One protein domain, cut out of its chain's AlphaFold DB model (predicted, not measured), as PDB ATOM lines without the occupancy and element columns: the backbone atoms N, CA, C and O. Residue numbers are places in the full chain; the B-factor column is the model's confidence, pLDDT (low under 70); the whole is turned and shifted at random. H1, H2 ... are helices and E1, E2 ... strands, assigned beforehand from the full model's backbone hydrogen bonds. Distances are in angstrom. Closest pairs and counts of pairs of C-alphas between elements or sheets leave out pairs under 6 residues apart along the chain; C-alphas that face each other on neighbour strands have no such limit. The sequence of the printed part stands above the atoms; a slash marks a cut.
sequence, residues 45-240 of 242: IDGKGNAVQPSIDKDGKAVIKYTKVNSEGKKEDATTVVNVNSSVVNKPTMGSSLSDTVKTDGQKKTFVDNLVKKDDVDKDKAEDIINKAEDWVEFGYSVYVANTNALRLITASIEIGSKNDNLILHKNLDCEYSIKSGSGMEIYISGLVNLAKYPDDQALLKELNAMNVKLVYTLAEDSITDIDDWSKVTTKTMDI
ATOM      1  N   ILE A  45     130.237 177.668  91.161       82.38
ATOM      2  CA  ILE A  45     131.351 177.455  92.107       82.38
ATOM      3  C   ILE A  45     132.538 176.779  91.414       82.38
ATOM      4  O   ILE A  45     132.371 176.018  90.468       82.38
ATOM      5  N   ASP A  46     133.762 177.045  91.870       81.62
ATOM      6  CA  ASP A  46     134.996 176.672  91.165       81.62
ATOM      7  C   ASP A  46     135.404 175.178  91.220       81.62
ATOM      8  O   ASP A  46     136.430 174.797  90.645       81.62
ATOM      9  N   GLY A  47     134.630 174.344  91.924       77.12
ATOM     10  CA  GLY A  47     134.799 172.888  92.004       77.12
ATOM     11  C   GLY A  47     135.929 172.400  92.910       77.12
ATOM     12  O   GLY A  47     136.118 171.190  93.041       77.12
ATOM     13  N   LYS A  48     136.681 173.302  93.554       79.94
ATOM     14  CA  LYS A  48     137.872 172.942  94.343       79.94
ATOM     15  C   LYS A  48     137.662 172.988  95.851       79.94
ATOM     16  O   LYS A  48     138.489 172.445  96.581       79.94
ATOM     17  N   GLY A  49     136.575 173.594  96.321       81.56
ATOM     18  CA  GLY A  49     136.260 173.654  97.745       81.56
ATOM     19  C   GLY A  49     136.010 172.274  98.358       81.56
ATOM     20  O   GLY A  49     135.493 171.365  97.708       81.56
ATOM     21  N   ASN A  50     136.378 172.103  99.624       88.19
ATOM     22  CA  ASN A  50     135.890 170.990 100.436       88.19
ATOM     23  C   ASN A  50     134.673 171.462 101.226       88.19
ATOM     24  O   ASN A  50     134.424 172.660 101.352       88.19
ATOM     25  N   ALA A  51     133.899 170.538 101.777       91.19
ATOM     26  CA  ALA A  51     132.911 170.974 102.744       91.19
ATOM     27  C   ALA A  51     133.610 171.651 103.929       91.19
ATOM     28  O   ALA A  51     134.778 171.370 104.218       91.19
ATOM     29  N   VAL A  52     132.891 172.538 104.612       91.75
ATOM     30  CA  VAL A  52     133.367 173.212 105.827       91.75
ATOM     31  C   VAL A  52     132.285 173.233 106.904       91.75
ATOM     32  O   VAL A  52     131.097 173.263 106.591       91.75
ATOM     33  N   GLN A  53     132.699 173.272 108.170       91.88
ATOM     34  CA  GLN A  53     131.833 173.589 109.303       91.88
ATOM     35  C   GLN A  53     132.061 175.065 109.679       91.88
ATOM     36  O   GLN A  53     133.042 175.372 110.368       91.88
ATOM     37  N   PRO A  54     131.246 176.013 109.171       89.00
ATOM     38  CA  PRO A  54     131.439 177.425 109.471       89.00
ATOM     39  C   PRO A  54     131.123 177.710 110.942       89.00
ATOM     40  O   PRO A  54     130.234 177.102 111.539       89.00
ATOM     41  N   SER A  55     131.828 178.677 111.526       85.81
ATOM     42  CA  SER A  55     131.468 179.194 112.846       85.81
ATOM     43  C   SER A  55     130.123 179.915 112.774       85.81
ATOM     44  O   SER A  55     129.888 180.706 111.858       85.81
ATOM     45  N   ILE A  56     129.265 179.651 113.755       85.56
ATOM     46  CA  ILE A  56     127.980 180.328 113.923       85.56
ATOM     47  C   ILE A  56     128.156 181.399 114.992       85.56
ATOM     48  O   ILE A  56     128.650 181.115 116.084       85.56
ATOM     49  N   ASP A  57     127.791 182.634 114.671       83.06
ATOM     50  CA  ASP A  57     127.860 183.729 115.632       83.06
ATOM     51  C   ASP A  57     126.712 183.690 116.660       83.06
ATOM     52  O   ASP A  57     125.778 182.889 116.589       83.06
ATOM     53  N   LYS A  58     126.775 184.598 117.639       80.19
ATOM     54  CA  LYS A  58     125.770 184.726 118.705       80.19
ATOM     55  C   LYS A  58     124.350 185.025 118.200       80.19
ATOM     56  O   LYS A  58     123.393 184.779 118.927       80.19
ATOM     57  N   ASP A  59     124.222 185.577 116.993       81.94
ATOM     58  CA  ASP A  59     122.952 185.956 116.372       81.94
ATOM     59  C   ASP A  59     122.445 184.850 115.425       81.94
ATOM     60  O   ASP A  59     121.441 185.026 114.735       81.94
ATOM     61  N   GLY A  60     123.135 183.706 115.399       82.81
ATOM     62  CA  GLY A  60     122.814 182.558 114.568       82.81
ATOM     63  C   GLY A  60     123.163 182.735 113.106       82.81
ATOM     64  O   GLY A  60     122.474 182.214 112.241       82.81
ATOM     65  N   LYS A  61     124.235 183.455 112.790       84.88
ATOM     66  CA  LYS A  61     124.677 183.616 111.404       84.88
ATOM     67  C   LYS A  61     125.928 182.805 111.135       84.88
ATOM     68  O   LYS A  61     126.905 182.880 111.875       84.88
ATOM     69  N   ALA A  62     125.898 182.064 110.034       86.12
ATOM     70  CA  ALA A  62     127.060 181.401 109.467       86.12
ATOM     71  C   ALA A  62     127.586 182.222 108.286       86.12
ATOM     72  O   ALA A  62     126.837 182.569 107.369       86.12
ATOM     73  N   VAL A  63     128.887 182.513 108.296       85.25
ATOM     74  CA  VAL A  63     129.576 183.174 107.182       85.25
ATOM     75  C   VAL A  63     130.311 182.114 106.371       85.25
ATOM     76  O   VAL A  63     131.254 181.492 106.859       85.25
ATOM     77  N   ILE A  64     129.889 181.921 105.125       86.94
ATOM     78  CA  ILE A  64     130.443 180.918 104.215       86.94
ATOM     79  C   ILE A  64     131.257 181.644 103.150       86.94
ATOM     80  O   ILE A  64     130.726 182.475 102.412       86.94
ATOM     81  N   LYS A  65     132.549 181.320 103.065       86.44
ATOM     82  CA  LYS A  65     133.466 181.843 102.045       86.44
ATOM     83  C   LYS A  65     133.762 180.761 101.020       86.44
ATOM     84  O   LYS A  65     134.033 179.623 101.397       86.44
ATOM     85  N   TYR A  66     133.705 181.119  99.747       87.25
ATOM     86  CA  TYR A  66     133.922 180.199  98.632       87.25
ATOM     87  C   TYR A  66     134.322 180.979  97.382       87.25
ATOM     88  O   TYR A  66     134.191 182.199  97.334       87.25
ATOM     89  N   THR A  67     134.805 180.275  96.363       88.19
ATOM     90  CA  THR A  67     135.181 180.884  95.087       88.19
ATOM     91  C   THR A  67     134.094 180.629  94.052       88.19
ATOM     92  O   THR A  67     133.692 179.485  93.825       88.19
ATOM     93  N   LYS A  68     133.645 181.703  93.405       88.19
ATOM     94  CA  LYS A  68     132.749 181.660  92.252       88.19
ATOM     95  C   LYS A  68     133.520 181.871  90.959       88.19
ATOM     96  O   LYS A  68     134.607 182.439  90.943       88.19
ATOM     97  N   VAL A  69     132.926 181.417  89.873       86.44
ATOM     98  CA  VAL A  69     133.329 181.624  88.495       86.44
ATOM     99  C   VAL A  69     132.219 182.444  87.858       86.44
ATOM    100  O   VAL A  69     131.067 182.006  87.806       86.44
ATOM    101  N   ASN A  70     132.559 183.658  87.439       83.56
ATOM    102  CA  ASN A  70     131.613 184.554  86.788       83.56
ATOM    103  C   ASN A  70     131.357 184.124  85.330       83.56
ATOM    104  O   ASN A  70     131.971 183.186  84.814       83.56
ATOM    105  N   SER A  71     130.473 184.843  84.640       84.12
ATOM    106  CA  SER A  71     130.112 184.572  83.241       84.12
ATOM    107  C   SER A  71     131.282 184.633  82.250       84.12
ATOM    108  O   SER A  71     131.179 184.108  81.146       84.12
ATOM    109  N   GLU A  72     132.385 185.280  82.627       86.81
ATOM    110  CA  GLU A  72     133.603 185.428  81.822       86.81
ATOM    111  C   GLU A  72     134.647 184.341  82.143       86.81
ATOM    112  O   GLU A  72     135.750 184.350  81.601       86.81
ATOM    113  N   GLY A  73     134.327 183.401  83.042       84.00
ATOM    114  CA  GLY A  73     135.236 182.340  83.481       84.00
ATOM    115  C   GLY A  73     136.264 182.787  84.524       84.00
ATOM    116  O   GLY A  73     137.148 182.009  84.898       84.00
ATOM    117  N   LYS A  74     136.173 184.026  85.019       87.38
ATOM    118  CA  LYS A  74     137.086 184.560  86.029       87.38
ATOM    119  C   LYS A  74     136.661 184.106  87.422       87.38
ATOM    120  O   LYS A  74     135.481 184.116  87.768       87.38
ATOM    121  N   LYS A  75     137.656 183.730  88.226       88.12
ATOM    122  CA  LYS A  75     137.480 183.343  89.625       88.12
ATOM    123  C   LYS A  75     137.407 184.563  90.530       88.12
ATOM    124  O   LYS A  75     138.288 185.419  90.465       88.12
ATOM    125  N   GLU A  76     136.399 184.599  91.386       89.19
ATOM    126  CA  GLU A  76     136.161 185.687  92.330       89.19
ATOM    127  C   GLU A  76     135.795 185.124  93.704       89.19
ATOM    128  O   GLU A  76     135.052 184.144  93.820       89.19
ATOM    129  N   ASP A  77     136.347 185.730  94.752       87.88
ATOM    130  CA  ASP A  77     135.999 185.370  96.120       87.88
ATOM    131  C   ASP A  77     134.581 185.847  96.426       87.88
ATOM    132  O   ASP A  77     134.234 187.014  96.241       87.88
ATOM    133  N   ALA A  78     133.768 184.931  96.933       85.19
ATOM    134  CA  ALA A  78     132.398 185.171  97.331       85.19
ATOM    135  C   ALA A  78     132.221 184.902  98.825       85.19
ATOM    136  O   ALA A  78     132.899 184.076  99.443       85.19
ATOM    137  N   THR A  79     131.282 185.626  99.423       84.56
ATOM    138  CA  THR A  79     130.864 185.421 100.808       84.56
ATOM    139  C   THR A  79     129.347 185.423 100.864       84.56
ATOM    140  O   THR A  79     128.714 186.371 100.407       84.56
ATOM    141  N   THR A  80     128.772 184.378 101.451       83.88
ATOM    142  CA  THR A  80     127.343 184.304 101.763       83.88
ATOM    143  C   THR A  80     127.165 184.307 103.274       83.88
ATOM    144  O   THR A  80     127.930 183.672 104.001       83.88
ATOM    145  N   VAL A  81     126.138 185.010 103.748       84.25
ATOM    146  CA  VAL A  81     125.709 184.983 105.149       84.25
ATOM    147  C   VAL A  81     124.374 184.256 105.217       84.25
ATOM    148  O   VAL A  81     123.417 184.669 104.565       84.25
ATOM    149  N   VAL A  82     124.315 183.173 105.990       82.56
ATOM    150  CA  VAL A  82     123.110 182.356 106.170       82.56
ATOM    151  C   VAL A  82     122.646 182.459 107.616       82.56
ATOM    152  O   VAL A  82     123.457 182.355 108.534       82.56
ATOM    153  N   ASN A  83     121.343 182.644 107.818       83.06
ATOM    154  CA  ASN A  83     120.738 182.547 109.144       83.06
ATOM    155  C   ASN A  83     120.516 181.062 109.472       83.06
ATOM    156  O   ASN A  83     119.706 180.395 108.832       83.06
ATOM    157  N   VAL A  84     121.244 180.562 110.462       80.56
ATOM    158  CA  VAL A  84     121.140 179.221 111.038       80.56
ATOM    159  C   VAL A  84     120.384 179.330 112.359       80.56
ATOM    160  O   VAL A  84     120.585 180.275 113.123       80.56
ATOM    161  N   ASN A  85     119.507 178.377 112.665       69.81
ATOM    162  CA  ASN A  85     118.819 178.384 113.951       69.81
ATOM    163  C   ASN A  85     119.790 177.948 115.063       69.81
ATOM    164  O   ASN A  85     119.835 176.787 115.459       69.81
ATOM    165  N   SER A  86     120.577 178.898 115.573       64.12
ATOM    166  CA  SER A  86     121.681 178.659 116.515       64.12
ATOM    167  C   SER A  86     121.292 177.965 117.808       64.12
ATOM    168  O   SER A  86     122.163 177.435 118.480       64.12
ATOM    169  N   SER A  87     120.010 177.957 118.175       61.25
ATOM    170  CA  SER A  87     119.552 177.277 119.386       61.25
ATOM    171  C   SER A  87     119.693 175.752 119.320       61.25
ATOM    172  O   SER A  87     119.793 175.117 120.368       61.25
ATOM    173  N   VAL A  88     119.714 175.177 118.110       59.34
ATOM    174  CA  VAL A  88     119.833 173.728 117.873       59.34
ATOM    175  C   VAL A  88     121.294 173.313 117.660       59.34
ATOM    176  O   VAL A  88     121.680 172.195 117.990       59.34
ATOM    177  N   VAL A  89     122.127 174.219 117.145       66.50
ATOM    178  CA  VAL A  89     123.543 173.960 116.858       66.50
ATOM    179  C   VAL A  89     124.387 174.313 118.084       66.50
ATOM    180  O   VAL A  89     124.238 175.395 118.647       66.50
ATOM    181  N   ASN A  90     125.317 173.442 118.483       70.62
ATOM    182  CA  ASN A  90     126.187 173.599 119.666       70.62
ATOM    183  C   ASN A  90     125.597 173.216 121.025       70.62
ATOM    184  O   ASN A  90     126.182 173.549 122.060       70.62
ATOM    185  N   LYS A  91     124.477 172.490 121.057       82.69
ATOM    186  CA  LYS A  91     123.979 171.927 122.310       82.69
ATOM    187  C   LYS A  91     123.465 170.499 122.132       82.69
ATOM    188  O   LYS A  91     122.580 170.292 121.304       82.69
ATOM    189  N   PRO A  92     123.947 169.535 122.935       89.00
ATOM    190  CA  PRO A  92     123.359 168.208 122.968       89.00
ATOM    191  C   PRO A  92     121.901 168.255 123.444       89.00
ATOM    192  O   PRO A  92     121.565 168.927 124.425       89.00
ATOM    193  N   THR A  93     121.031 167.508 122.778       89.50
ATOM    194  CA  THR A  93     119.675 167.212 123.243       89.50
ATOM    195  C   THR A  93     119.650 165.815 123.839       89.50
ATOM    196  O   THR A  93     120.024 164.862 123.164       89.50
ATOM    197  N   MET A  94     119.192 165.687 125.083       90.00
ATOM    198  CA  MET A  94     119.109 164.400 125.779       90.00
ATOM    199  C   MET A  94     117.701 163.814 125.668       90.00
ATOM    200  O   MET A  94     116.713 164.529 125.849       90.00
ATOM    201  N   GLY A  95     117.627 162.515 125.396       89.38
ATOM    202  CA  GLY A  95     116.404 161.727 125.443       89.38
ATOM    203  C   GLY A  95     116.087 161.199 126.844       89.38
ATOM    204  O   GLY A  95     116.713 161.565 127.842       89.38
ATOM    205  N   SER A  96     115.093 160.314 126.906       90.94
ATOM    206  CA  SER A  96     114.796 159.528 128.108       90.94
ATOM    207  C   SER A  96     115.870 158.463 128.346       90.94
ATOM    208  O   SER A  96     116.625 158.111 127.436       90.94
ATOM    209  N   SER A  97     115.921 157.913 129.562       92.75
ATOM    210  CA  SER A  97     116.776 156.757 129.835       92.75
ATOM    211  C   SER A  97     116.373 155.559 128.983       92.75
ATOM    212  O   SER A  97     115.198 155.367 128.646       92.75
ATOM    213  N   LEU A  98     117.348 154.708 128.673       94.88
ATOM    214  CA  LEU A  98     117.090 153.475 127.939       94.88
ATOM    215  C   LEU A  98     116.136 152.553 128.707       94.88
ATOM    216  O   LEU A  98     115.366 151.821 128.088       94.88
ATOM    217  N   SER A  99     116.113 152.609 130.045       94.25
ATOM    218  CA  SER A  99     115.164 151.842 130.865       94.25
ATOM    219  C   SER A  99     113.699 152.206 130.584       94.25
ATOM    220  O   SER A  99     112.803 151.376 130.755       94.25
ATOM    221  N   ASP A 100     113.448 153.436 130.131       93.75
ATOM    222  CA  ASP A 100     112.106 153.941 129.848       93.75
ATOM    223  C   ASP A 100     111.633 153.589 128.431       93.75
ATOM    224  O   ASP A 100     110.424 153.595 128.172       93.75
ATOM    225  N   THR A 101     112.552 153.242 127.526       91.75
ATOM    226  CA  THR A 101     112.270 152.955 126.109       91.75
ATOM    227  C   THR A 101     112.450 151.474 125.752       91.75
ATOM    228  O   THR A 101     111.667 150.926 124.970       91.75
ATOM    229  N   VAL A 102     113.403 150.779 126.380       93.44
ATOM    230  CA  VAL A 102     113.772 149.379 126.120       93.44
ATOM    231  C   VAL A 102     113.355 148.485 127.299       93.44
ATOM    232  O   VAL A 102     114.133 148.193 128.206       93.44
ATOM    233  N   LYS A 103     112.096 148.029 127.297       92.19
ATOM    234  CA  LYS A 103     111.475 147.367 128.465       92.19
ATOM    235  C   LYS A 103     111.454 145.847 128.383       92.19
ATOM    236  O   LYS A 103     111.618 145.166 129.391       92.19
ATOM    237  N   THR A 104     111.211 145.312 127.193       95.19
ATOM    238  CA  THR A 104     111.014 143.872 126.980       95.19
ATOM    239  C   THR A 104     112.306 143.187 126.552       95.19
ATOM    240  O   THR A 104     113.144 143.798 125.889       95.19
ATOM    241  N   ASP A 105     112.449 141.894 126.844       94.88
ATOM    242  CA  ASP A 105     113.629 141.117 126.434       94.88
ATOM    243  C   ASP A 105     113.829 141.111 124.909       94.88
ATOM    244  O   ASP A 105     114.959 141.164 124.422       94.88
ATOM    245  N   GLY A 106     112.733 141.136 124.141       96.50
ATOM    246  CA  GLY A 106     112.781 141.285 122.685       96.50
ATOM    247  C   GLY A 106     113.371 142.628 122.236       96.50
ATOM    248  O   GLY A 106     114.190 142.664 121.314       96.50
ATOM    249  N   GLN A 107     113.012 143.730 122.908       95.81
ATOM    250  CA  GLN A 107     113.595 145.048 122.637       95.81
ATOM    251  C   GLN A 107     115.073 145.095 123.039       95.81
ATOM    252  O   GLN A 107     115.886 145.587 122.262       95.81
ATOM    253  N   LYS A 108     115.441 144.527 124.197       96.00
ATOM    254  CA  LYS A 108     116.838 144.461 124.659       96.00
ATOM    255  C   LYS A 108     117.725 143.707 123.672       96.00
ATOM    256  O   LYS A 108     118.779 144.203 123.290       96.00
ATOM    257  N   LYS A 109     117.266 142.547 123.192       96.25
ATOM    258  CA  LYS A 109     117.981 141.777 122.167       96.25
ATOM    259  C   LYS A 109     118.157 142.580 120.874       96.25
ATOM    260  O   LYS A 109     119.252 142.625 120.329       96.25
ATOM    261  N   THR A 110     117.094 143.239 120.411       96.25
ATOM    262  CA  THR A 110     117.133 144.068 119.194       96.25
ATOM    263  C   THR A 110     118.105 145.240 119.338       96.25
ATOM    264  O   THR A 110     118.835 145.551 118.402       96.25
ATOM    265  N   PHE A 111     118.141 145.871 120.512       95.31
ATOM    266  CA  PHE A 111     119.074 146.947 120.833       95.31
ATOM    267  C   PHE A 111     120.532 146.472 120.759       95.31
ATOM    268  O   PHE A 111     121.329 147.069 120.037       95.31
ATOM    269  N   VAL A 112     120.858 145.358 121.425       96.56
ATOM    270  CA  VAL A 112     122.204 144.762 121.395       96.56
ATOM    271  C   VAL A 112     122.608 144.396 119.968       96.56
ATOM    272  O   VAL A 112     123.679 144.792 119.512       96.56
ATOM    273  N   ASP A 113     121.736 143.704 119.230       96.00
ATOM    274  CA  ASP A 113     122.003 143.312 117.844       96.00
ATOM    275  C   ASP A 113     122.250 144.532 116.939       96.00
ATOM    276  O   ASP A 113     123.097 144.473 116.046       96.00
ATOM    277  N   ASN A 114     121.527 145.638 117.156       93.69
ATOM    278  CA  ASN A 114     121.708 146.873 116.397       93.69
ATOM    279  C   ASN A 114     123.049 147.543 116.704       93.69
ATOM    280  O   ASN A 114     123.759 147.866 115.756       93.69
ATOM    281  N   LEU A 115     123.420 147.702 117.979       94.00
ATOM    282  CA  LEU A 115     124.709 148.301 118.350       94.00
ATOM    283  C   LEU A 115     125.890 147.494 117.803       94.00
ATOM    284  O   LEU A 115     126.832 148.065 117.258       94.00
ATOM    285  N   VAL A 116     125.821 146.164 117.883       94.88
ATOM    286  CA  VAL A 116     126.875 145.288 117.357       94.88
ATOM    287  C   VAL A 116     126.981 145.410 115.838       94.88
ATOM    288  O   VAL A 116     128.070 145.580 115.301       94.88
ATOM    289  N   LYS A 117     125.853 145.328 115.123       92.00
ATOM    290  CA  LYS A 117     125.865 145.284 113.652       92.00
ATOM    291  C   LYS A 117     126.098 146.641 113.000       92.00
ATOM    292  O   LYS A 117     126.738 146.695 111.956       92.00
ATOM    293  N   LYS A 118     125.505 147.704 113.545       88.81
ATOM    294  CA  LYS A 118     125.493 149.035 112.917       88.81
ATOM    295  C   LYS A 118     126.622 149.914 113.430       88.81
ATOM    296  O   LYS A 118     127.246 150.611 112.637       88.81
ATOM    297  N   ASP A 119     126.902 149.830 114.725       89.12
ATOM    298  CA  ASP A 119     127.828 150.740 115.398       89.12
ATOM    299  C   ASP A 119     129.136 150.064 115.806       89.12
ATOM    300  O   ASP A 119     130.025 150.735 116.327       89.12
ATOM    301  N   ASP A 120     129.296 148.768 115.498       89.94
ATOM    302  CA  ASP A 120     130.530 148.002 115.728       89.94
ATOM    303  C   ASP A 120     130.963 148.030 117.205       89.94
ATOM    304  O   ASP A 120     132.141 148.145 117.564       89.94
ATOM    305  N   VAL A 121     129.958 147.988 118.077       93.12
ATOM    306  CA  VAL A 121     130.127 147.889 119.524       93.12
ATOM    307  C   VAL A 121     130.280 146.418 119.890       93.12
ATOM    308  O   VAL A 121     129.515 145.571 119.433       93.12
ATOM    309  N   ASP A 122     131.245 146.106 120.751       94.56
ATOM    310  CA  ASP A 122     131.445 144.740 121.229       94.56
ATOM    311  C   ASP A 122     130.186 144.229 121.945       94.56
ATOM    312  O   ASP A 122     129.560 144.950 122.727       94.56
ATOM    313  N   LYS A 123     129.806 142.969 121.700       96.00
ATOM    314  CA  LYS A 123     128.554 142.404 122.228       96.00
ATOM    315  C   LYS A 123     128.457 142.519 123.751       96.00
ATOM    316  O   LYS A 123     127.436 142.980 124.253       96.00
ATOM    317  N   ASP A 124     129.527 142.180 124.466       96.75
ATOM    318  CA  ASP A 124     129.581 142.267 125.929       96.75
ATOM    319  C   ASP A 124     129.365 143.707 126.415       96.75
ATOM    320  O   ASP A 124     128.715 143.947 127.432       96.75
ATOM    321  N   LYS A 125     129.861 144.691 125.655       95.44
ATOM    322  CA  LYS A 125     129.659 146.107 125.959       95.44
ATOM    323  C   LYS A 125     128.213 146.533 125.716       95.44
ATOM    324  O   LYS A 125     127.642 147.232 126.549       95.44
ATOM    325  N   ALA A 126     127.617 146.111 124.604       96.38
ATOM    326  CA  ALA A 126     126.212 146.376 124.310       96.38
ATOM    327  C   ALA A 126     125.280 145.745 125.365       96.38
ATOM    328  O   ALA A 126     124.310 146.377 125.790       96.38
ATOM    329  N   GLU A 127     125.601 144.537 125.839       96.88
ATOM    330  CA  GLU A 127     124.893 143.879 126.943       96.88
ATOM    331  C   GLU A 127     125.085 144.621 128.280       96.88
ATOM    332  O   GLU A 127     124.118 144.815 129.016       96.88
ATOM    333  N   ASP A 128     126.291 145.113 128.589       96.69
ATOM    334  CA  ASP A 128     126.542 145.935 129.785       96.69
ATOM    335  C   ASP A 128     125.717 147.232 129.789       96.69
ATOM    336  O   ASP A 128     125.158 147.605 130.820       96.69
ATOM    337  N   ILE A 129     125.593 147.893 128.633       96.44
ATOM    338  CA  ILE A 129     124.796 149.118 128.477       96.44
ATOM    339  C   ILE A 129     123.336 148.859 128.825       96.44
ATOM    340  O   ILE A 129     122.761 149.584 129.635       96.44
ATOM    341  N   ILE A 130     122.736 147.814 128.251       96.06
ATOM    342  CA  ILE A 130     121.315 147.540 128.480       96.06
ATOM    343  C   ILE A 130     121.033 146.971 129.878       96.06
ATOM    344  O   ILE A 130     119.931 147.129 130.400       96.06
ATOM    345  N   ASN A 131     122.026 146.353 130.519       95.12
ATOM    346  CA  ASN A 131     121.933 145.938 131.920       95.12
ATOM    347  C   ASN A 131     122.008 147.117 132.903       95.12
ATOM    348  O   ASN A 131     121.615 146.955 134.054       95.12
ATOM    349  N   LYS A 132     122.488 148.283 132.452       95.44
ATOM    350  CA  LYS A 132     122.547 149.549 133.201       95.44
ATOM    351  C   LYS A 132     121.719 150.634 132.507       95.44
ATOM    352  O   LYS A 132     122.123 151.795 132.452       95.44
ATOM    353  N   ALA A 133     120.598 150.250 131.903       95.00
ATOM    354  CA  ALA A 133     119.807 151.108 131.024       95.00
ATOM    355  C   ALA A 133     119.300 152.403 131.694       95.00
ATOM    356  O   ALA A 133     118.962 153.362 131.007       95.00
ATOM    357  N   GLU A 134     119.237 152.446 133.021       94.12
ATOM    358  CA  GLU A 134     118.915 153.633 133.812       94.12
ATOM    359  C   GLU A 134     119.995 154.730 133.756       94.12
ATOM    360  O   GLU A 134     119.669 155.908 133.891       94.12
ATOM    361  N   ASP A 135     121.259 154.359 133.527       93.94
ATOM    362  CA  ASP A 135     122.404 155.281 133.496       93.94
ATOM    363  C   ASP A 135     122.680 155.835 132.089       93.94
ATOM    364  O   ASP A 135     123.447 156.790 131.925       93.94
ATOM    365  N   TRP A 136     122.087 155.214 131.071       95.75
ATOM    366  CA  TRP A 136     122.315 155.519 129.666       95.75
ATOM    367  C   TRP A 136     121.108 156.217 129.053       95.75
ATOM    368  O   TRP A 136     119.965 155.804 129.248       95.75
ATOM    369  N   VAL A 137     121.378 157.256 128.267       94.50
ATOM    370  CA  VAL A 137     120.372 157.977 127.479       94.50
ATOM    371  C   VAL A 137     120.815 158.057 126.025       94.50
ATOM    372  O   VAL A 137     122.014 158.065 125.731       94.50
ATOM    373  N   GLU A 138     119.844 158.164 125.125       93.31
ATOM    374  CA  GLU A 138     120.100 158.647 123.768       93.31
ATOM    375  C   GLU A 138     120.379 160.151 123.803       93.31
ATOM    376  O   GLU A 138     119.746 160.895 124.558       93.31
ATOM    377  N   PHE A 139     121.321 160.607 122.983       92.44
ATOM    378  CA  PHE A 139     121.551 162.025 122.752       92.44
ATOM    379  C   PHE A 139     121.588 162.338 121.258       92.44
ATOM    380  O   PHE A 139     121.879 161.484 120.420       92.44
ATOM    381  N   GLY A 140     121.302 163.596 120.958       91.50
ATOM    382  CA  GLY A 140     121.382 164.188 119.634       91.50
ATOM    383  C   GLY A 140     122.224 165.447 119.651       91.50
ATOM    384  O   GLY A 140     122.262 166.160 120.652       91.50
ATOM    385  N   TYR A 141     122.893 165.736 118.545       89.94
ATOM    386  CA  TYR A 141     123.664 166.951 118.358       89.94
ATOM    387  C   TYR A 141     123.622 167.361 116.884       89.94
ATOM    388  O   TYR A 141     123.965 166.571 116.004       89.94
ATOM    389  N   SER A 142     123.233 168.604 116.606       89.56
ATOM    390  CA  SER A 142     123.224 169.136 115.242       89.56
ATOM    391  C   SER A 142     124.490 169.935 114.953       89.56
ATOM    392  O   SER A 142     124.822 170.865 115.687       89.56
ATOM    393  N   VAL A 143     125.157 169.620 113.843       88.88
ATOM    394  CA  VAL A 143     126.262 170.406 113.269       88.88
ATOM    395  C   VAL A 143     125.787 171.102 112.002       88.88
ATOM    396  O   VAL A 143     125.016 170.532 111.239       88.88
ATOM    397  N   TYR A 144     126.257 172.317 111.728       90.31
ATOM    398  CA  TYR A 144     125.980 172.972 110.448       90.31
ATOM    399  C   TYR A 144     127.137 172.754 109.473       90.31
ATOM    400  O   TYR A 144     128.272 173.133 109.761       90.31
ATOM    401  N   VAL A 145     126.848 172.177 108.308       91.38
ATOM    402  CA  VAL A 145     127.841 171.865 107.274       91.38
ATOM    403  C   VAL A 145     127.514 172.624 105.999       91.38
ATOM    404  O   VAL A 145     126.383 172.608 105.522       91.38
ATOM    405  N   ALA A 146     128.520 173.285 105.430       90.69
ATOM    406  CA  ALA A 146     128.424 174.026 104.182       90.69
ATOM    407  C   ALA A 146     129.221 173.341 103.068       90.69
ATOM    408  O   ALA A 146     130.385 172.974 103.243       90.69
ATOM    409  N   ASN A 147     128.605 173.215 101.897       89.94
ATOM    410  CA  ASN A 147     129.242 172.712 100.693       89.94
ATOM    411  C   ASN A 147     129.851 173.870  99.893       89.94
ATOM    412  O   ASN A 147     129.140 174.660  99.274       89.94
ATOM    413  N   THR A 148     131.183 173.951  99.882       89.19
ATOM    414  CA  THR A 148     131.921 174.936  99.069       89.19
ATOM    415  C   THR A 148     132.438 174.357  97.748       89.19
ATOM    416  O   THR A 148     133.189 175.016  97.033       89.19
ATOM    417  N   ASN A 149     132.056 173.120  97.409       88.81
ATOM    418  CA  ASN A 149     132.356 172.498  96.124       88.81
ATOM    419  C   ASN A 149     131.282 172.844  95.075       88.81
ATOM    420  O   ASN A 149     130.158 173.190  95.422       88.81
ATOM    421  N   ALA A 150     131.629 172.722  93.789       85.69
ATOM    422  CA  ALA A 150     130.677 172.862  92.683       85.69
ATOM    423  C   ALA A 150     129.735 171.668  92.537       85.69
ATOM    424  O   ALA A 150     128.641 171.815  92.002       85.69
ATOM    425  N   LEU A 151     130.177 170.497  92.990       86.81
ATOM    426  CA  LEU A 151     129.396 169.274  93.020       86.81
ATOM    427  C   LEU A 151     128.535 169.228  94.279       86.81
ATOM    428  O   LEU A 151     128.899 169.784  95.317       86.81
ATOM    429  N   ARG A 152     127.413 168.517  94.199       87.88
ATOM    430  CA  ARG A 152     126.565 168.213  95.346       87.88
ATOM    431  C   ARG A 152     127.337 167.352  96.331       87.88
ATOM    432  O   ARG A 152     127.959 166.365  95.944       87.88
ATOM    433  N   LEU A 153     127.278 167.717  97.602       90.62
ATOM    434  CA  LEU A 153     127.776 166.874  98.674       90.62
ATOM    435  C   LEU A 153     126.669 165.928  99.106       90.62
ATOM    436  O   LEU A 153     125.556 166.382  99.357       90.62
ATOM    437  N   ILE A 154     126.989 164.646  99.237       90.31
ATOM    438  CA  ILE A 154     126.068 163.634  99.749       90.31
ATOM    439  C   ILE A 154     126.754 162.872 100.882       90.31
ATOM    440  O   ILE A 154     127.911 162.473 100.745       90.31
ATOM    441  N   THR A 155     126.077 162.703 102.013       90.19
ATOM    442  CA  THR A 155     126.632 162.065 103.214       90.19
ATOM    443  C   THR A 155     125.561 161.307 103.988       90.19
ATOM    444  O   THR A 155     124.418 161.748 104.059       90.19
ATOM    445  N   ALA A 156     125.932 160.170 104.569       87.75
ATOM    446  CA  ALA A 156     125.027 159.315 105.338       87.75
ATOM    447  C   ALA A 156     125.709 158.653 106.549       87.75
ATOM    448  O   ALA A 156     125.087 157.856 107.250       87.75
ATOM    449  N   SER A 157     126.988 158.940 106.804       92.19
ATOM    450  CA  SER A 157     127.742 158.279 107.868       92.19
ATOM    451  C   SER A 157     128.891 159.127 108.400       92.19
ATOM    452  O   SER A 157     129.316 160.123 107.802       92.19
ATOM    453  N   ILE A 158     129.395 158.699 109.552       94.69
ATOM    454  CA  ILE A 158     130.580 159.242 110.201       94.69
ATOM    455  C   ILE A 158     131.633 158.151 110.413       94.69
ATOM    456  O   ILE A 158     131.332 156.973 110.604       94.69
ATOM    457  N   GLU A 159     132.890 158.567 110.417       94.88
ATOM    458  CA  GLU A 159     134.026 157.787 110.883       94.88
ATOM    459  C   GLU A 159     134.374 158.236 112.306       94.88
ATOM    460  O   GLU A 159     134.398 159.431 112.602       94.88
ATOM    461  N   ILE A 160     134.637 157.282 113.197       95.00
ATOM    462  CA  ILE A 160     134.937 157.543 114.607       95.00
ATOM    463  C   ILE A 160     136.394 157.158 114.856       95.00
ATOM    464  O   ILE A 160     136.746 155.981 114.766       95.00
ATOM    465  N   GLY A 161     137.240 158.141 115.169       93.31
ATOM    466  CA  GLY A 161     138.681 157.933 115.309       93.31
ATOM    467  C   GLY A 161     139.098 157.196 116.585       93.31
ATOM    468  O   GLY A 161     140.131 156.529 116.597       93.31
ATOM    469  N   SER A 162     138.313 157.280 117.662       91.44
ATOM    470  CA  SER A 162     138.594 156.548 118.904       91.44
ATOM    471  C   SER A 162     137.332 156.142 119.664       91.44
ATOM    472  O   SER A 162     136.367 156.902 119.735       91.44
ATOM    473  N   LYS A 163     137.367 154.954 120.280       88.69
ATOM    474  CA  LYS A 163     136.293 154.420 121.134       88.69
ATOM    475  C   LYS A 163     136.271 155.107 122.510       88.69
ATOM    476  O   LYS A 163     137.317 155.513 123.014       88.69
ATOM    477  N   ASN A 164     135.095 155.175 123.134       93.00
ATOM    478  CA  ASN A 164     134.904 155.639 124.510       93.00
ATOM    479  C   ASN A 164     133.911 154.711 125.234       93.00
ATOM    480  O   ASN A 164     132.862 154.363 124.701       93.00
ATOM    481  N   ASP A 165     134.228 154.305 126.464       91.38
ATOM    482  CA  ASP A 165     133.406 153.335 127.204       91.38
ATOM    483  C   ASP A 165     132.083 153.907 127.724       91.38
ATOM    484  O   ASP A 165     131.181 153.157 128.092       91.38
ATOM    485  N   ASN A 166     131.961 155.225 127.806       95.06
ATOM    486  CA  ASN A 166     130.806 155.910 128.383       95.06
ATOM    487  C   ASN A 166     130.041 156.725 127.334       95.06
ATOM    488  O   ASN A 166     129.080 157.409 127.676       95.06
ATOM    489  N   LEU A 167     130.483 156.671 126.077       95.50
ATOM    490  CA  LEU A 167     129.962 157.466 124.979       95.50
ATOM    491  C   LEU A 167     130.097 156.687 123.670       95.50
ATOM    492  O   LEU A 167     131.194 156.317 123.265       95.50
ATOM    493  N   ILE A 168     128.972 156.459 123.004       95.38
ATOM    494  CA  ILE A 168     128.894 155.786 121.709       95.38
ATOM    495  C   ILE A 168     128.237 156.744 120.734       95.38
ATOM    496  O   ILE A 168     127.242 157.378 121.069       95.38
ATOM    497  N   LEU A 169     128.776 156.823 119.526       95.31
ATOM    498  CA  LEU A 169     128.143 157.509 118.410       95.31
ATOM    499  C   LEU A 169     127.604 156.480 117.429       95.31
ATOM    500  O   LEU A 169     128.278 155.485 117.150       95.31
ATOM    501  N   HIS A 170     126.414 156.740 116.898       94.19
ATOM    502  CA  HIS A 170     125.885 155.941 115.806       94.19
ATOM    503  C   HIS A 170     126.680 156.238 114.534       94.19
ATOM    504  O   HIS A 170     126.891 157.398 114.179       94.19
ATOM    505  N   LYS A 171     127.170 155.193 113.855       91.06
ATOM    506  CA  LYS A 171     128.027 155.362 112.664       91.06
ATOM    507  C   LYS A 171     127.239 155.861 111.461       91.06
ATOM    508  O   LYS A 171     127.759 156.620 110.644       91.06
ATOM    509  N   ASN A 172     125.998 155.407 111.341       89.00
ATOM    510  CA  ASN A 172     125.090 155.853 110.300       89.00
ATOM    511  C   ASN A 172     124.286 157.034 110.814       89.00
ATOM    512  O   ASN A 172     123.803 157.020 111.944       89.00
ATOM    513  N   LEU A 173     124.125 158.027 109.951       87.88
ATOM    514  CA  LEU A 173     123.193 159.109 110.188       87.88
ATOM    515  C   LEU A 173     121.762 158.577 110.049       87.88
ATOM    516  O   LEU A 173     121.509 157.601 109.335       87.88
ATOM    517  N   ASP A 174     120.812 159.244 110.700       78.94
ATOM    518  CA  ASP A 174     119.398 158.851 110.646       78.94
ATOM    519  C   ASP A 174     118.807 158.963 109.228       78.94
ATOM    520  O   ASP A 174     117.786 158.345 108.915       78.94
ATOM    521  N   CYS A 175     119.453 159.742 108.353       81.31
ATOM    522  CA  CYS A 175     119.120 159.866 106.944       81.31
ATOM    523  C   CYS A 175     120.346 160.216 106.086       81.31
ATOM    524  O   CYS A 175     121.418 160.562 106.585       81.31
ATOM    525  N   GLU A 176     120.163 160.146 104.768       87.38
ATOM    526  CA  GLU A 176     121.099 160.726 103.813       87.38
ATOM    527  C   GLU A 176     120.860 162.238 103.687       87.38
ATOM    528  O   GLU A 176     119.736 162.701 103.467       87.38
ATOM    529  N   TYR A 177     121.942 163.003 103.785       87.56
ATOM    530  CA  TYR A 177     121.972 164.444 103.597       87.56
ATOM    531  C   TYR A 177     122.566 164.792 102.241       87.56
ATOM    532  O   TYR A 177     123.602 164.261 101.841       87.56
ATOM    533  N   SER A 178     121.932 165.748 101.565       89.25
ATOM    534  CA  SER A 178     122.321 166.210 100.239       89.25
ATOM    535  C   SER A 178     122.393 167.736 100.220       89.25
ATOM    536  O   SER A 178     121.380 168.426 100.356       89.25
ATOM    537  N   ILE A 179     123.607 168.270 100.080       88.19
ATOM    538  CA  ILE A 179     123.901 169.705 100.150       88.19
ATOM    539  C   ILE A 179     124.293 170.197  98.764       88.19
ATOM    540  O   ILE A 179     125.357 169.855  98.238       88.19
ATOM    541  N   LYS A 180     123.449 171.047  98.177       86.56
ATOM    542  CA  LYS A 180     123.751 171.705  96.901       86.56
ATOM    543  C   LYS A 180     125.013 172.556  97.002       86.56
ATOM    544  O   LYS A 180     125.351 173.080  98.065       86.56
ATOM    545  N   SER A 181     125.676 172.714  95.866       83.06
ATOM    546  CA  SER A 181     126.774 173.662  95.677       83.06
ATOM    547  C   SER A 181     126.436 175.037  96.275       83.06
ATOM    548  O   SER A 181     125.358 175.583  96.033       83.06
ATOM    549  N   GLY A 182     127.319 175.571  97.122       80.06
ATOM    550  CA  GLY A 182     127.190 176.908  97.719       80.06
ATOM    551  C   GLY A 182     126.181 177.032  98.850       80.06
ATOM    552  O   GLY A 182     125.949 178.135  99.343       80.06
ATOM    553  N   SER A 183     125.568 175.921  99.250       84.12
ATOM    554  CA  SER A 183     124.563 175.866 100.309       84.12
ATOM    555  C   SER A 183     125.124 175.205 101.567       84.12
ATOM    556  O   SER A 183     126.200 174.609 101.551       84.12
ATOM    557  N   GLY A 184     124.381 175.278 102.669       87.25
ATOM    558  CA  GLY A 184     124.676 174.513 103.876       87.25
ATOM    559  C   GLY A 184     123.411 174.039 104.576       87.25
ATOM    560  O   GLY A 184     122.332 174.592 104.355       87.25
ATOM    561  N   MET A 185     123.546 173.012 105.409       87.75
ATOM    562  CA  MET A 185     122.443 172.435 106.171       87.75
ATOM    563  C   MET A 185     122.892 171.911 107.534       87.75
ATOM    564  O   MET A 185     124.072 171.642 107.754       87.75
ATOM    565  N   GLU A 186     121.927 171.754 108.438       89.00
ATOM    566  CA  GLU A 186     122.128 171.056 109.706       89.00
ATOM    567  C   GLU A 186     122.147 169.540 109.466       89.00
ATOM    568  O   GLU A 186     121.247 168.996 108.824       89.00
ATOM    569  N   ILE A 187     123.176 168.872 109.981       89.88
ATOM    570  CA  ILE A 187     123.333 167.418 110.012       89.88
ATOM    571  C   ILE A 187     123.176 166.975 111.461       89.88
ATOM    572  O   ILE A 187     123.835 167.514 112.351       89.88
ATOM    573  N   TYR A 188     122.300 166.002 111.688       91.25
ATOM    574  CA  TYR A 188     122.025 165.465 113.012       91.25
ATOM    575  C   TYR A 188     122.897 164.239 113.273       91.25
ATOM    576  O   TYR A 188     122.910 163.293 112.487       91.25
ATOM    577  N   ILE A 189     123.630 164.277 114.379       92.31
ATOM    578  CA  ILE A 189     124.487 163.200 114.863       92.31
ATOM    579  C   ILE A 189     123.900 162.711 116.181       92.31
ATOM    580  O   ILE A 189     123.632 163.510 117.079       92.31
ATOM    581  N   SER A 190     123.714 161.404 116.307       93.25
ATOM    582  CA  SER A 190     123.110 160.780 117.480       93.25
ATOM    583  C   SER A 190     124.018 159.721 118.094       93.25
ATOM    584  O   SER A 190     124.990 159.251 117.493       93.25
ATOM    585  N   GLY A 191     123.713 159.357 119.334       94.75
ATOM    586  CA  GLY A 191     124.474 158.357 120.058       94.75
ATOM    587  C   GLY A 191     123.898 158.038 121.427       94.75
ATOM    588  O   GLY A 191     122.805 158.467 121.792       94.75
ATOM    589  N   LEU A 192     124.684 157.307 122.210       95.62
ATOM    590  CA  LEU A 192     124.380 156.933 123.583       95.62
ATOM    591  C   LEU A 192     125.420 157.507 124.528       95.62
ATOM    592  O   LEU A 192     126.621 157.426 124.271       95.62
ATOM    593  N   VAL A 193     124.965 158.021 125.662       96.19
ATOM    594  CA  VAL A 193     125.842 158.599 126.675       96.19
ATOM    595  C   VAL A 193     125.464 158.102 128.063       96.19
ATOM    596  O   VAL A 193     124.290 158.059 128.432       96.19
ATOM    597  N   ASN A 194     126.474 157.732 128.848       95.38
ATOM    598  CA  ASN A 194     126.313 157.439 130.262       95.38
ATOM    599  C   ASN A 194     126.327 158.753 131.056       95.38
ATOM    600  O   ASN A 194     127.386 159.345 131.292       95.38
ATOM    601  N   LEU A 195     125.154 159.219 131.489       86.81
ATOM    602  CA  LEU A 195     125.031 160.506 132.183       86.81
ATOM    603  C   LEU A 195     125.703 160.512 133.558       86.81
ATOM    604  O   LEU A 195     126.097 161.572 134.041       86.81
ATOM    605  N   ALA A 196     125.907 159.350 134.184       86.12
ATOM    606  CA  ALA A 196     126.629 159.281 135.452       86.12
ATOM    607  C   ALA A 196     128.113 159.677 135.309       86.12
ATOM    608  O   ALA A 196     128.780 159.929 136.317       86.12
ATOM    609  N   LYS A 197     128.646 159.731 134.080       90.81
ATOM    610  CA  LYS A 197     130.038 160.109 133.782       90.81
ATOM    611  C   LYS A 197     130.198 161.516 133.221       90.81
ATOM    612  O   LYS A 197     131.278 162.083 133.367       90.81
ATOM    613  N   TYR A 198     129.142 162.085 132.646       88.88
ATOM    614  CA  TYR A 198     129.167 163.409 132.029       88.88
ATOM    615  C   TYR A 198     128.176 164.333 132.738       88.88
ATOM    616  O   TYR A 198     126.987 164.317 132.427       88.88
ATOM    617  N   PRO A 199     128.645 165.116 133.729       78.50
ATOM    618  CA  PRO A 199     127.766 165.895 134.599       78.50
ATOM    619  C   PRO A 199     127.126 167.111 133.911       78.50
ATOM    620  O   PRO A 199     126.172 167.671 134.454       78.50
ATOM    621  N   ASP A 200     127.648 167.537 132.759       86.88
ATOM    622  CA  ASP A 200     127.171 168.687 131.995       86.88
ATOM    623  C   ASP A 200     127.530 168.591 130.498       86.88
ATOM    624  O   ASP A 200     128.321 167.741 130.074       86.88
ATOM    625  N   ASP A 201     126.943 169.494 129.705       89.25
ATOM    626  CA  ASP A 201     127.147 169.570 128.254       89.25
ATOM    627  C   ASP A 201     128.624 169.807 127.894       89.25
ATOM    628  O   ASP A 201     129.113 169.236 126.926       89.25
ATOM    629  N   GLN A 202     129.373 170.603 128.668       90.00
ATOM    630  CA  GLN A 202     130.770 170.920 128.342       90.00
ATOM    631  C   GLN A 202     131.671 169.688 128.458       90.00
ATOM    632  O   GLN A 202     132.543 169.482 127.612       90.00
ATOM    633  N   ALA A 203     131.454 168.864 129.484       91.56
ATOM    634  CA  ALA A 203     132.165 167.606 129.656       91.56
ATOM    635  C   ALA A 203     131.894 166.648 128.487       91.56
ATOM    636  O   ALA A 203     132.836 166.065 127.951       91.56
ATOM    637  N   LEU A 204     130.634 166.538 128.048       92.62
ATOM    638  CA  LEU A 204     130.266 165.715 126.895       92.62
ATOM    639  C   LEU A 204     130.905 166.231 125.597       92.62
ATOM    640  O   LEU A 204     131.539 165.461 124.879       92.62
ATOM    641  N   LEU A 205     130.789 167.530 125.301       92.25
ATOM    642  CA  LEU A 205     131.348 168.119 124.078       92.25
ATOM    643  C   LEU A 205     132.871 167.987 124.015       92.25
ATOM    644  O   LEU A 205     133.434 167.754 122.945       92.25
ATOM    645  N   LYS A 206     133.557 168.094 125.156       92.94
ATOM    646  CA  LYS A 206     135.004 167.872 125.226       92.94
ATOM    647  C   LYS A 206     135.376 166.451 124.797       92.94
ATOM    648  O   LYS A 206     136.306 166.294 124.008       92.94
ATOM    649  N   GLU A 207     134.663 165.442 125.289       94.00
ATOM    650  CA  GLU A 207     134.924 164.052 124.902       94.00
ATOM    651  C   GLU A 207     134.525 163.765 123.453       94.00
ATOM    652  O   GLU A 207     135.292 163.126 122.738       94.00
ATOM    653  N   LEU A 208     133.396 164.297 122.973       94.06
ATOM    654  CA  LEU A 208     132.997 164.173 121.566       94.06
ATOM    655  C   LEU A 208     134.068 164.731 120.617       94.06
ATOM    656  O   LEU A 208     134.431 164.083 119.637       94.06
ATOM    657  N   ASN A 209     134.641 165.893 120.941       93.81
ATOM    658  CA  ASN A 209     135.758 166.456 120.179       93.81
ATOM    659  C   ASN A 209     137.031 165.596 120.266       93.81
ATOM    660  O   ASN A 209     137.786 165.520 119.299       93.81
ATOM    661  N   ALA A 210     137.276 164.926 121.397       95.19
ATOM    662  CA  ALA A 210     138.417 164.024 121.556       95.19
ATOM    663  C   ALA A 210     138.273 162.720 120.750       95.19
ATOM    664  O   ALA A 210     139.284 162.092 120.435       95.19
ATOM    665  N   MET A 211     137.047 162.338 120.363       95.38
ATOM    666  CA  MET A 211     136.778 161.134 119.566       95.38
ATOM    667  C   MET A 211     137.221 161.231 118.095       95.38
ATOM    668  O   MET A 211     137.167 160.225 117.385       95.38
ATOM    669  N   ASN A 212     137.682 162.404 117.636       94.94
ATOM    670  CA  ASN A 212     138.146 162.655 116.264       94.94
ATOM    671  C   ASN A 212     137.134 162.189 115.204       94.94
ATOM    672  O   ASN A 212     137.465 161.428 114.293       94.94
ATOM    673  N   VAL A 213     135.879 162.606 115.368       95.75
ATOM    674  CA  VAL A 213     134.781 162.222 114.478       95.75
ATOM    675  C   VAL A 213     134.928 162.928 113.136       95.75
ATOM    676  O   VAL A 213     135.173 164.135 113.082       95.75
ATOM    677  N   LYS A 214     134.732 162.185 112.047       96.38
ATOM    678  CA  LYS A 214     134.748 162.729 110.691       96.38
ATOM    679  C   LYS A 214     133.439 162.447 109.979       96.38
ATOM    680  O   LYS A 214     132.945 161.328 110.011       96.38
ATOM    681  N   LEU A 215     132.911 163.437 109.275       95.69
ATOM    682  CA  LEU A 215     131.815 163.247 108.336       95.69
ATOM    683  C   LEU A 215     132.351 162.618 107.056       95.69
ATOM    684  O   LEU A 215     133.274 163.162 106.444       95.69
ATOM    685  N   VAL A 216     131.758 161.502 106.648       93.88
ATOM    686  CA  VAL A 216     132.113 160.790 105.421       93.88
ATOM    687  C   VAL A 216     131.165 161.240 104.321       93.88
ATOM    688  O   VAL A 216     129.949 161.098 104.444       93.88
ATOM    689  N   TYR A 217     131.695 161.814 103.244       92.44
ATOM    690  CA  TYR A 217     130.867 162.370 102.178       92.44
ATOM    691  C   TYR A 217     131.427 162.099 100.786       92.44
ATOM    692  O   TYR A 217     132.627 161.937 100.584       92.44
ATOM    693  N   THR A 218     130.539 162.117  99.805       90.25
ATOM    694  CA  THR A 218     130.847 161.987  98.384       90.25
ATOM    695  C   THR A 218     130.465 163.271  97.666       90.25
ATOM    696  O   THR A 218     129.530 163.968  98.061       90.25
ATOM    697  N   LEU A 219     131.199 163.590  96.603       89.19
ATOM    698  CA  LEU A 219     130.847 164.658  95.676       89.19
ATOM    699  C   LEU A 219     130.256 164.051  94.404       89.19
ATOM    700  O   LEU A 219     130.888 163.199  93.782       89.19
ATOM    701  N   ALA A 220     129.065 164.498  94.028       85.25
ATOM    702  CA  ALA A 220     128.334 164.004  92.870       85.25
ATOM    703  C   ALA A 220     127.766 165.166  92.049       85.25
ATOM    704  O   ALA A 220     127.446 166.229  92.584       85.25
ATOM    705  N   GLU A 221     127.633 164.974  90.740       81.56
ATOM    706  CA  GLU A 221     126.878 165.911  89.909       81.56
ATOM    707  C   GLU A 221     125.398 165.904  90.305       81.56
ATOM    708  O   GLU A 221     124.856 164.872  90.702       81.56
ATOM    709  N   ASP A 222     124.715 167.040  90.148       72.31
ATOM    710  CA  ASP A 222     123.274 167.131  90.427       72.31
ATOM    711  C   ASP A 222     122.432 166.198  89.536       72.31
ATOM    712  O   ASP A 222     121.335 165.801  89.930       72.31
ATOM    713  N   SER A 223     122.962 165.829  88.364       72.31
ATOM    714  CA  SER A 223     122.384 164.869  87.415       72.31
ATOM    715  C   SER A 223     122.303 163.442  87.971       72.31
ATOM    716  O   SER A 223     121.472 162.657  87.516       72.31
ATOM    717  N   ILE A 224     123.138 163.101  88.955       71.50
ATOM    718  CA  ILE A 224     123.142 161.792  89.606       71.50
ATOM    719  C   ILE A 224     122.029 161.801  90.652       71.50
ATOM    720  O   ILE A 224     122.106 162.505  91.661       71.50
ATOM    721  N   THR A 225     120.960 161.049  90.404       67.00
ATOM    722  CA  THR A 225     119.789 161.016  91.292       67.00
ATOM    723  C   THR A 225     119.877 159.940  92.362       67.00
ATOM    724  O   THR A 225     119.371 160.178  93.450       67.00
ATOM    725  N   ASP A 226     120.562 158.829  92.082       66.06
ATOM    726  CA  ASP A 226     120.778 157.725  93.019       66.06
ATOM    727  C   ASP A 226     122.236 157.259  92.980       66.06
ATOM    728  O   ASP A 226     122.837 157.112  91.910       66.06
ATOM    729  N   ILE A 227     122.804 157.026  94.163       66.44
ATOM    730  CA  ILE A 227     124.080 156.330  94.338       66.44
ATOM    731  C   ILE A 227     123.759 154.990  94.995       66.44
ATOM    732  O   ILE A 227     123.765 154.857  96.216       66.44
ATOM    733  N   ASP A 228     123.482 153.988  94.165       65.56
ATOM    734  CA  ASP A 228     123.153 152.638  94.641       65.56
ATOM    735  C   ASP A 228     124.385 151.882  95.173       65.56
ATOM    736  O   ASP A 228     124.260 150.918  95.926       65.56
ATOM    737  N   ASP A 229     125.593 152.312  94.788       64.31
ATOM    738  CA  ASP A 229     126.857 151.688  95.185       64.31
ATOM    739  C   ASP A 229     127.890 152.731  95.631       64.31
ATOM    740  O   ASP A 229     128.660 153.289  94.842       64.31
ATOM    741  N   TRP A 230     127.932 152.945  96.943       67.06
ATOM    742  CA  TRP A 230     128.850 153.867  97.607       67.06
ATOM    743  C   TRP A 230     130.319 153.419  97.582       67.06
ATOM    744  O   TRP A 230     131.200 154.220  97.880       67.06
ATOM    745  N   SER A 231     130.621 152.174  97.191       59.75
ATOM    746  CA  SER A 231     132.006 151.684  97.104       59.75
ATOM    747  C   SER A 231     132.746 152.159  95.848       59.75
ATOM    748  O   SER A 231     133.972 152.066  95.773       59.75
ATOM    749  N   LYS A 232     132.009 152.679  94.857       60.25
ATOM    750  CA  LYS A 232     132.546 153.114  93.556       60.25
ATOM    751  C   LYS A 232     132.729 154.622  93.427       60.25
ATOM    752  O   LYS A 232     133.228 155.091  92.405       60.25
ATOM    753  N   VAL A 233     132.318 155.386  94.432       71.25
ATOM    754  CA  VAL A 233     132.400 156.846  94.415       71.25
ATOM    755  C   VAL A 233     133.618 157.332  95.189       71.25
ATOM    756  O   VAL A 233     134.089 156.688  96.122       71.25
ATOM    757  N   THR A 234     134.170 158.478  94.785       79.69
ATOM    758  CA  THR A 234     135.309 159.064  95.500       79.69
ATOM    759  C   THR A 234     134.823 159.695  96.797       79.69
ATOM    760  O   THR A 234     134.228 160.774  96.794       79.69
ATOM    761  N   THR A 235     135.099 159.017  97.904       86.62
ATOM    762  CA  THR A 235     134.774 159.484  99.249       86.62
ATOM    763  C   THR A 235     135.823 160.467  99.766       86.62
ATOM    764  O   THR A 235     137.027 160.312  99.553       86.62
ATOM    765  N   LYS A 236     135.354 161.491 100.470       92.00
ATOM    766  CA  LYS A 236     136.139 162.471 101.215       92.00
ATOM    767  C   LYS A 236     135.678 162.491 102.670       92.00
ATOM    768  O   LYS A 236     134.598 162.005 103.000       92.00
ATOM    769  N   THR A 237     136.495 163.088 103.527       94.31
ATOM    770  CA  THR A 237     136.161 163.281 104.937       94.31
ATOM    771  C   THR A 237     136.364 164.726 105.375       94.31
ATOM    772  O   THR A 237     137.168 165.466 104.803       94.31
ATOM    773  N   MET A 238     135.607 165.130 106.391       94.94
ATOM    774  CA  MET A 238     135.751 166.397 107.112       94.94
ATOM    775  C   MET A 238     135.763 166.106 108.607       94.94
ATOM    776  O   MET A 238     134.893 165.383 109.073       94.94
ATOM    777  N   ASP A 239     136.653 166.746 109.363       95.06
ATOM    778  CA  ASP A 239     136.586 166.718 110.827       95.06
ATOM    779  C   ASP A 239     135.359 167.481 111.346       95.06
ATOM    780  O   ASP A 239     135.152 168.652 111.010       95.06
ATOM    781  N   ILE A 240     134.579 166.824 112.200       93.50
ATOM    782  CA  ILE A 240     133.445 167.425 112.893       93.50
ATOM    783  C   ILE A 240     133.904 167.982 114.235       93.50
ATOM    784  O   ILE A 240     134.599 167.313 115.001       93.50
TER     785      ILE A 240
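AT A GLANCE: This is residues 45 to 240 of the 242 residues of an uncharacterized protein of Oscillospiraceae bacterium (UniProt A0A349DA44). Two twisted four-stranded sheets, joined where E6 runs on into E7, make an elongated core, with helices H1, H2 and H3 at one end of the length and the two-stranded hairpin E1-E2 at the other. The fourth helix, H4, packs over strand E6. The printed part has 196 residues, with four named helices and ten named strands in the order E1 E2 E3 H1 H2 H3 E4 E5 E6 E7 E8 H4 E9 E10. The antiparallel sheets run E3 E4 E8 E6, E7 E5 E9 E10 and E1 E2. The class is mixed, and the whole is compact, with a radius of gyration of the C-alphas of 19.1 A and spans of 65 by 40 by 24 A.

IN THESE COORDINATES: Residues 45 to 60 hold no named element. E1, residues 61 to 69, begins at C-alpha 61 (124.677, 183.616, 111.404) and is 24.6 A long; E2, residues 75 to 83, is 25.7 A. E3 is residues 93 to 97, H1 98 to 101, H2 105 to 119, 20.4 A long, and H3 123 to 131. E4, residues 136 to 147, is 34.4 A. E5 is residues 152 to 159, bending by 69 degrees at 156; E6 is 167 to 169; E7 is 172 to 179, bending by 76 degrees at 175. E8, residues 184 to 194, is 31.5 A. H4 is residues 201 to 210, E9 214 to 220, and E10 235 to 239, ending at C-alpha 239 (136.586, 166.718, 110.827).

HOW THE PARTS SIT: In the hairpin E1 and E2, N 62 and O 82 are 2.9 A apart. The closest C-alphas of E1 and E4 are those of Ile 64 and Ala 146, 7.2 A. In the first large sheet, E3 E4 E8 E6, these backbone atoms are within hydrogen-bond range, each pair 2.8 A apart: N 93 and O 140 between E3 and E4, N 141 and O 189 between E4 and E8, and N 168 and O 192 between E8 and E6. H1, H2 and H3 only graze this sheet, H2 only just, with 5 pairs of C-alphas within 10 A. H2 and H3 form a helical hairpin; they touch, closest at the C-alphas of Val 112 and Ala 126, 5.2 A, at a steep tilt of 44 degrees, opposite ways. H4 is on the sheet at a height of 9.9 A, over E6. The closest C-alphas of E7 and E8 are those of Leu 173 and Ile 189, 6.3 A. In the strongly twisted sheet E7 E5 E9 E10, the pairs N 155 and O 177, N 154 and O 218, and N 217 and O 236 are each 2.9 A apart. Every O i to N i+4 pair is within hydrogen-bond range in H2, H3 and H4; H1 is too short for one.

THE WHOLE: The two C-alphas farthest apart, those of Glu 72 and Asp 105, are 66.0 A apart. The printed part has no cut. The link from E9 to E10, with 14 residues, is long. The mean pLDDT of the printed part is 88.0, and residues 85 to 89 and 225 to 232 are under 70.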